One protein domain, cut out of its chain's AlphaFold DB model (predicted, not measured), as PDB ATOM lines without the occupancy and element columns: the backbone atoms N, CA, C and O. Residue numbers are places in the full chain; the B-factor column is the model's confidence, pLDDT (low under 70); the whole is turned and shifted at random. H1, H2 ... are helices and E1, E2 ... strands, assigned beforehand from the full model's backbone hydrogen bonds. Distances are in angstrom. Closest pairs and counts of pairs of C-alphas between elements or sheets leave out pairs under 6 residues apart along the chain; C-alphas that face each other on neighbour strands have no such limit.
ATOM      1  N   GLY A   2     -33.656  27.134  15.725       50.94
ATOM      2  CA  GLY A   2     -35.125  27.229  15.779       50.94
ATOM      3  C   GLY A   2     -35.852  26.299  14.799       50.94
ATOM      4  O   GLY A   2     -36.557  26.781  13.921       50.94
ATOM      5  N   MET A   3     -35.657  24.978  14.903       56.47
ATOM      6  CA  MET A   3     -36.390  24.011  14.072       56.47
ATOM      7  C   MET A   3     -37.757  23.716  14.695       56.47
ATOM      8  O   MET A   3     -37.887  22.785  15.479       56.47
ATOM      9  N   ALA A   4     -38.775  24.509  14.358       60.16
ATOM     10  CA  ALA A   4     -40.165  24.089  14.576       60.16
ATOM     11  C   ALA A   4     -40.622  23.085  13.504       60.16
ATOM     12  O   ALA A   4     -41.521  22.285  13.744       60.16
ATOM     13  N   HIS A   5     -39.994  23.115  12.322       67.25
ATOM     14  CA  HIS A   5     -40.254  22.191  11.225       67.25
ATOM     15  C   HIS A   5     -38.972  21.986  10.393       67.25
ATOM     16  O   HIS A   5     -38.269  22.967  10.150       67.25
ATOM     17  N   PRO A   6     -38.666  20.773   9.883       74.00
ATOM     18  CA  PRO A   6     -37.418  20.498   9.153       74.00
ATOM     19  C   PRO A   6     -37.177  21.388   7.923       74.00
ATOM     20  O   PRO A   6     -36.040  21.607   7.522       74.00
ATOM     21  N   GLY A   7     -38.252  21.890   7.311       79.81
ATOM     22  CA  GLY A   7     -38.197  22.739   6.114       79.81
ATOM     23  C   GLY A   7     -38.293  24.247   6.365       79.81
ATOM     24  O   GLY A   7     -38.078  25.014   5.426       79.81
ATOM     25  N   TYR A   8     -38.608  24.683   7.592       81.38
ATOM     26  CA  TYR A   8     -38.914  26.086   7.875       81.38
ATOM     27  C   TYR A   8     -38.173  26.629   9.094       81.38
ATOM     28  O   TYR A   8     -38.167  26.039  10.173       81.38
ATOM     29  N   ARG A   9     -37.644  27.836   8.919       82.12
ATOM     30  CA  ARG A   9     -37.136  28.716   9.965       82.12
ATOM     31  C   ARG A   9     -38.280  29.572  10.504       82.12
ATOM     32  O   ARG A   9     -39.121  30.051   9.743       82.12
ATOM     33  N   ILE A  10     -38.270  29.808  11.811       83.75
ATOM     34  CA  ILE A  10     -39.169  30.769  12.456       83.75
ATOM     35  C   ILE A  10     -38.597  32.181  12.309       83.75
ATOM     36  O   ILE A  10     -37.420  32.408  12.584       83.75
ATOM     37  N   SER A  11     -39.444  33.137  11.929       88.06
ATOM     38  CA  SER A  11     -39.129  34.566  11.947       88.06
ATOM     39  C   SER A  11     -39.811  35.234  13.137       88.06
ATOM     40  O   SER A  11     -41.039  35.329  13.181       88.06
ATOM     41  N   TRP A  12     -39.033  35.740  14.099       87.38
ATOM     42  CA  TRP A  12     -39.595  36.390  15.292       87.38
ATOM     43  C   TRP A  12     -40.388  37.655  14.966       87.38
ATOM     44  O   TRP A  12     -41.422  37.904  15.584       87.38
ATOM     45  N   ALA A  13     -39.970  38.419  13.951       88.75
ATOM     46  CA  ALA A  13     -40.747  39.559  13.476       88.75
ATOM     47  C   ALA A  13     -42.099  39.109  12.915       88.75
ATOM     48  O   ALA A  13     -43.115  39.723  13.227       88.75
ATOM     49  N   GLY A  14     -42.136  38.026  12.134       89.25
ATOM     50  CA  GLY A  14     -43.378  37.495  11.580       89.25
ATOM     51  C   GLY A  14     -44.307  36.906  12.641       89.25
ATOM     52  O   GLY A  14     -45.490  37.225  12.647       89.25
ATOM     53  N   VAL A  15     -43.781  36.123  13.586       87.69
ATOM     54  CA  VAL A  15     -44.573  35.546  14.686       87.69
ATOM     55  C   VAL A  15     -45.175  36.639  15.573       87.69
ATOM     56  O   VAL A  15     -46.383  36.649  15.794       87.69
ATOM     57  N   LEU A  16     -44.369  37.594  16.046       88.62
ATOM     58  CA  LEU A  16     -44.835  38.621  16.988       88.62
ATOM     59  C   LEU A  16     -45.742  39.672  16.337       88.62
ATOM     60  O   LEU A  16     -46.583  40.262  17.009       88.62
ATOM     61  N   SER A  17     -45.589  39.908  15.032       91.31
ATOM     62  CA  SER A  17     -46.421  40.864  14.289       91.31
ATOM     63  C   SER A  17     -47.614  40.228  13.574       91.31
ATOM     64  O   SER A  17     -48.291  40.922  12.813       91.31
ATOM     65  N   MET A  18     -47.874  38.932  13.785       88.31
ATOM     66  CA  MET A  18     -48.910  38.174  13.070       88.31
ATOM     67  C   MET A  18     -48.781  38.302  11.540       88.31
ATOM     68  O   MET A  18     -49.755  38.536  10.830       88.31
ATOM     69  N   GLY A  19     -47.553  38.206  11.030       86.56
ATOM     70  CA  GLY A  19     -47.246  38.246   9.601       86.56
ATOM     71  C   GLY A  19     -47.117  39.645   8.988       86.56
ATOM     72  O   GLY A  19     -46.875  39.751   7.791       86.56
ATOM     73  N   ARG A  20     -47.277  40.727   9.766       89.06
ATOM     74  CA  ARG A  20     -47.265  42.103   9.228       89.06
ATOM     75  C   ARG A  20     -45.874  42.612   8.857       89.06
ATOM     76  O   ARG A  20     -45.744  43.351   7.890       89.06
ATOM     77  N   LEU A  21     -44.855  42.269   9.645       86.00
ATOM     78  CA  LEU A  21     -43.479  42.738   9.434       86.00
ATOM     79  C   LEU A  21     -42.640  41.761   8.606       86.00
ATOM     80  O   LEU A  21     -41.665  42.177   7.990       86.00
ATOM     81  N   ASN A  22     -42.986  40.472   8.621       85.81
ATOM     82  CA  ASN A  22     -42.328  39.421   7.846       85.81
ATOM     83  C   ASN A  22     -43.201  38.149   7.828       85.81
ATOM     84  O   ASN A  22     -44.100  38.014   8.658       85.81
ATOM     85  N   ALA A  23     -42.923  37.186   6.947       86.38
ATOM     86  CA  ALA A  23     -43.530  35.859   7.017       86.38
ATOM     87  C   ALA A  23     -43.121  35.160   8.325       86.38
ATOM     88  O   ALA A  23     -41.949  35.163   8.685       86.38
ATOM     89  N   ALA A  24     -44.072  34.558   9.049       85.25
ATOM     90  CA  ALA A  24     -43.788  33.860  10.311       85.25
ATOM     91  C   ALA A  24     -42.910  32.611  10.120       85.25
ATOM     92  O   ALA A  24     -42.123  32.264  11.004       85.25
ATOM     93  N   PHE A  25     -43.023  31.978   8.950       85.62
ATOM     94  CA  PHE A  25     -42.263  30.799   8.557       85.62
ATOM     95  C   PHE A  25     -41.565  31.069   7.227       85.62
ATOM     96  O   PHE A  25     -42.215  31.379   6.230       85.62
ATOM     97  N   GLU A  26     -40.244  30.940   7.214       83.62
ATOM     98  CA  GLU A  26     -39.413  31.128   6.027       83.62
ATOM     99  C   GLU A  26     -38.779  29.795   5.630       83.62
ATOM    100  O   GLU A  26     -38.333  29.031   6.488       83.62
ATOM    101  N   ALA A  27     -38.734  29.484   4.335       84.44
ATOM    102  CA  ALA A  27     -38.152  28.232   3.865       84.44
ATOM    103  C   ALA A  27     -36.633  28.218   4.087       84.44
ATOM    104  O   ALA A  27     -35.932  29.142   3.676       84.44
ATOM    105  N   HIS A  28     -36.098  27.138   4.663       80.31
ATOM    106  CA  HIS A  28     -34.659  27.025   4.936       80.31
ATOM    107  C   HIS A  28     -33.775  27.176   3.690       80.31
ATOM    108  O   HIS A  28     -32.639  27.619   3.808       80.31
ATOM    109  N   ALA A  29     -34.291  26.829   2.508       81.56
ATOM    110  CA  ALA A  29     -33.555  26.914   1.249       81.56
ATOM    111  C   ALA A  29     -33.176  28.351   0.851       81.56
ATOM    112  O   ALA A  29     -32.186  28.550   0.154       81.56
ATOM    113  N   THR A  30     -33.966  29.342   1.266       80.81
ATOM    114  CA  THR A  30     -33.804  30.745   0.851       80.81
ATOM    115  C   THR A  30     -33.631  31.700   2.025       80.81
ATOM    116  O   THR A  30     -33.239  32.848   1.825       80.81
ATOM    117  N   ALA A  31     -33.911  31.245   3.247       79.31
ATOM    118  CA  ALA A  31     -33.868  32.086   4.425       79.31
ATOM    119  C   ALA A  31     -32.436  32.242   4.976       79.31
ATOM    120  O   ALA A  31     -31.728  31.246   5.158       79.31
ATOM    121  N   PRO A  32     -32.002  33.471   5.305       80.31
ATOM    122  CA  PRO A  32     -30.724  33.698   5.975       80.31
ATOM    123  C   PRO A  32     -30.675  33.004   7.346       80.31
ATOM    124  O   PRO A  32     -31.681  32.852   8.040       80.31
ATOM    125  N   ALA A  33     -29.479  32.599   7.780       78.38
ATOM    126  CA  ALA A  33     -29.303  31.888   9.050       78.38
ATOM    127  C   ALA A  33     -29.615  32.754  10.287       78.38
ATOM    128  O   ALA A  33     -30.038  32.220  11.310       78.38
ATOM    129  N   PHE A  34     -29.437  34.075  10.184       82.00
ATOM    130  CA  PHE A  34     -29.675  35.050  11.248       82.00
ATOM    131  C   PHE A  34     -30.163  36.378  10.656       82.00
ATOM    132  O   PHE A  34     -29.639  36.825   9.636       82.00
ATOM    133  N   VAL A  35     -31.153  37.007  11.289       85.69
ATOM    134  CA  VAL A  35     -31.765  38.277  10.857       85.69
ATOM    135  C   VAL A  35     -31.873  39.231  12.046       85.69
ATOM    136  O   VAL A  35     -31.909  38.803  13.196       85.69
ATOM    137  N   ALA A  36     -31.966  40.538  11.789       88.31
ATOM    138  CA  ALA A  36     -32.112  41.563  12.826       88.31
ATOM    139  C   ALA A  36     -33.261  41.285  13.819       88.31
ATOM    140  O   ALA A  36     -33.131  41.582  15.004       88.31
ATOM    141  N   SER A  37     -34.359  40.664  13.369       88.31
ATOM    142  CA  SER A  37     -35.456  40.247  14.250       88.31
ATOM    143  C   SER A  37     -35.022  39.245  15.319       88.31
ATOM    144  O   SER A  37     -35.538  39.282  16.431       88.31
ATOM    145  N   ASP A  38     -34.071  38.368  14.992       88.56
ATOM    146  CA  ASP A  38     -33.543  37.352  15.902       88.56
ATOM    147  C   ASP A  38     -32.728  38.023  17.013       88.56
ATOM    148  O   ASP A  38     -32.899  37.701  18.187       88.56
ATOM    149  N   LEU A  39     -31.921  39.031  16.659       90.50
ATOM    150  CA  LEU A  39     -31.190  39.853  17.624       90.50
ATOM    151  C   LEU A  39     -32.137  40.604  18.565       90.50
ATOM    152  O   LEU A  39     -31.951  40.555  19.778       90.50
ATOM    153  N   VAL A  40     -33.149  41.284  18.018       91.56
ATOM    154  CA  VAL A  40     -34.130  42.036  18.821       91.56
ATOM    155  C   VAL A  40     -34.835  41.110  19.808       91.56
ATOM    156  O   VAL A  40     -34.962  41.448  20.984       91.56
ATOM    157  N   PHE A  41     -35.244  39.922  19.357       90.00
ATOM    158  CA  PHE A  41     -35.873  38.929  20.219       90.00
ATOM    159  C   PHE A  41     -34.928  38.433  21.323       90.00
ATOM    160  O   PHE A  41     -35.311  38.423  22.491       90.00
ATOM    161  N   ILE A  42     -33.675  38.099  20.989       91.25
ATOM    162  CA  ILE A  42     -32.660  37.685  21.973       91.25
ATOM    163  C   ILE A  42     -32.429  38.776  23.025       91.25
ATOM    164  O   ILE A  42     -32.380  38.469  24.214       91.25
ATOM    165  N   VAL A  43     -32.316  40.041  22.611       94.69
ATOM    166  CA  VAL A  43     -32.133  41.174  23.531       94.69
ATOM    167  C   VAL A  43     -33.343  41.336  24.448       94.69
ATOM    168  O   VAL A  43     -33.169  41.532  25.649       94.69
ATOM    169  N   LEU A  44     -34.562  41.204  23.919       93.62
ATOM    170  CA  LEU A  44     -35.791  41.279  24.709       93.62
ATOM    171  C   LEU A  44     -35.846  40.156  25.753       93.62
ATOM    172  O   LEU A  44     -36.042  40.429  26.938       93.62
ATOM    173  N   CYS A  45     -35.616  38.906  25.344       91.19
ATOM    174  CA  CYS A  45     -35.576  37.764  26.259       91.19
ATOM    175  C   CYS A  45     -34.462  37.907  27.304       91.19
ATOM    176  O   CYS A  45     -34.700  37.683  28.488       91.19
ATOM    177  N   GLY A  46     -33.265  38.328  26.887       94.50
ATOM    178  CA  GLY A  46     -32.145  38.596  27.787       94.50
ATOM    179  C   GLY A  46     -32.468  39.690  28.804       94.50
ATOM    180  O   GLY A  46     -32.142  39.546  29.979       94.50
ATOM    181  N   GLY A  47     -33.177  40.741  28.385       95.88
ATOM    182  CA  GLY A  47     -33.669  41.798  29.267       95.88
ATOM    183  C   GLY A  47     -34.650  41.279  30.320       95.88
ATOM    184  O   GLY A  47     -34.492  41.588  31.497       95.88
ATOM    185  N   LEU A  48     -35.615  40.439  29.931       93.12
ATOM    186  CA  LEU A  48     -36.554  39.816  30.874       93.12
ATOM    187  C   LEU A  48     -35.843  38.899  31.878       93.12
ATOM    188  O   LEU A  48     -36.131  38.957  33.072       93.12
ATOM    189  N   VAL A  49     -34.876  38.099  31.419       91.12
ATOM    190  CA  VAL A  49     -34.047  37.255  32.296       91.12
ATOM    191  C   VAL A  49     -33.234  38.113  33.268       91.12
ATOM    192  O   VAL A  49     -33.197  37.821  34.463       91.12
ATOM    193  N   ALA A  50     -32.628  39.200  32.789       91.69
ATOM    194  CA  ALA A  50     -31.872  40.125  33.628       91.69
ATOM    195  C   ALA A  50     -32.758  40.802  34.686       91.69
ATOM    196  O   ALA A  50     -32.341  40.933  35.835       91.69
ATOM    197  N   LEU A  51     -33.987  41.189  34.328       93.12
ATOM    198  CA  LEU A  51     -34.967  41.713  35.282       93.12
ATOM    199  C   LEU A  51     -35.338  40.663  36.336       93.12
ATOM    200  O   LEU A  51     -35.327  40.985  37.521       93.12
ATOM    201  N   GLY A  52     -35.585  39.413  35.934       86.31
ATOM    202  CA  GLY A  52     -35.862  38.316  36.865       86.31
ATOM    203  C   GLY A  52     -34.724  38.086  37.862       86.31
ATOM    204  O   GLY A  52     -34.954  38.045  39.071       86.31
ATOM    205  N   PHE A  53     -33.478  38.025  37.382       86.19
ATOM    206  CA  PHE A  53     -32.315  37.909  38.266       86.19
ATOM    207  C   PHE A  53     -32.110  39.135  39.151       86.19
ATOM    208  O   PHE A  53     -31.689  38.980  40.293       86.19
ATOM    209  N   ARG A  54     -32.423  40.340  38.665       88.75
ATOM    210  CA  ARG A  54     -32.366  41.557  39.480       88.75
ATOM    211  C   ARG A  54     -33.372  41.511  40.628       88.75
ATOM    212  O   ARG A  54     -33.026  41.934  41.723       88.75
ATOM    213  N   THR A  55     -34.581  41.001  40.400       86.00
ATOM    214  CA  THR A  55     -35.576  40.804  41.466       86.00
ATOM    215  C   THR A  55     -35.060  39.826  42.514       86.00
ATOM    216  O   THR A  55     -35.017  40.175  43.687       86.00
ATOM    217  N   ILE A  56     -34.565  38.659  42.083       82.25
ATOM    218  CA  ILE A  56     -33.980  37.649  42.978       82.25
ATOM    219  C   ILE A  56     -32.841  38.251  43.808       82.25
ATOM    220  O   ILE A  56     -32.820  38.087  45.019       82.25
ATOM    221  N   ALA A  57     -31.933  38.992  43.168       83.06
ATOM    222  CA  ALA A  57     -30.782  39.608  43.824       83.06
ATOM    223  C   ALA A  57     -31.148  40.676  44.872       83.06
ATOM    224  O   ALA A  57     -30.317  40.978  45.727       83.06
ATOM    225  N   ASN A  58     -32.344  41.271  44.794       80.81
ATOM    226  CA  ASN A  58     -32.796  42.306  45.727       80.81
ATOM    227  C   ASN A  58     -33.485  41.740  46.982       80.81
ATOM    228  O   ASN A  58     -33.522  42.439  47.990       80.81
ATOM    229  N   GLU A  59     -34.009  40.509  46.958       72.38
ATOM    230  CA  GLU A  59     -34.736  39.895  48.088       72.38
ATOM    231  C   GLU A  59     -33.809  39.168  49.085       72.38
ATOM    232  O   GLU A  59     -34.115  38.078  49.548       72.38
ATOM    233  N   GLU A  60     -32.635  39.732  49.393       63.41
ATOM    234  CA  GLU A  60     -31.596  39.149  50.283       63.41
ATOM    235  C   GLU A  60     -30.951  37.834  49.777       63.41
ATOM    236  O   GLU A  60     -29.875  37.436  50.234       63.41
ATOM    237  N   GLY A  61     -31.542  37.187  48.771       62.78
ATOM    238  CA  GLY A  61     -30.994  36.035  48.070       62.78
ATOM    239  C   GLY A  61     -30.002  36.438  46.978       62.78
ATOM    240  O   GLY A  61     -30.327  37.144  46.033       62.78
ATOM    241  N   SER A  62     -28.768  35.934  47.032       79.06
ATOM    242  CA  SER A  62     -27.886  36.036  45.861       79.06
ATOM    243  C   SER A  62     -28.412  35.154  44.721       79.06
ATOM    244  O   SER A  62     -28.990  34.093  44.962       79.06
TER     245      SER A  62
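AT A GLANCE: This is residues 2 to 62 of the 141 residues of an uncharacterized protein of Euryarchaeota archaeon (UniProt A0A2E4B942). A long single helix, H2, runs out as an arm from a small head at its N-terminal end; the head holds a small sheet of three short strands, E1, E2 and E3, and the short helix H1. Residues 43 to 52 and 55 to 61 stick out free, and H2 makes most of the length. The printed part has 61 residues with two named helices and three named strands, which follow along the chain as E1, E2, H1, E3, H2; the class is mixed, helices and strands, and the sheet's order is E1, E2, E3, with E2 and E3 antiparallel. It is only just loose, close to extended, with a radius of gyration of the C-alphas of 15.7 A and spans of 50 by 23 by 16 A.

IN THESE COORDINATES: Find C-alpha 3 at (-36.390, 24.011, 14.072), where E1, residues 3 to 5, begins. E2 follows at residues 8 to 10, H1 at residues 12 to 16 and E3 at residues 25 to 27. Look next at C-alpha 36, at (-32.112, 41.563, 12.826); from there H2, residues 36 to 58, runs 32.9 A to C-alpha 58 at (-32.796, 42.306, 45.727).

HOW THE PARTS SIT: Look first at E1 and E2, which meet only at a point, where C-alphas 5 and 8 face each other at 5.3 A. E2 and E3 are antiparallel at 141 degrees, with N 9 and O 26 within hydrogen-bond range at 2.8 A. H1 is not on the sheet, but only just, with 4 pairs of C-alphas within 10 A. H1 touches H2, whose residues 37 to 41 alone take part; the closest C-alphas are those of Ala 13 and Ser 37, 5.4 A apart. H2 is apart from E1 and E2. In H1 and H2 every O i to N i+4 pair is within hydrogen-bond range.

THE WHOLE: The two C-alphas farthest apart, those of Ala 29 and Glu 60, are 50.6 A from each other. The printed part has no cut and no long link. The model's confidence is under 70 at residues 2 to 5 and 60 to 61.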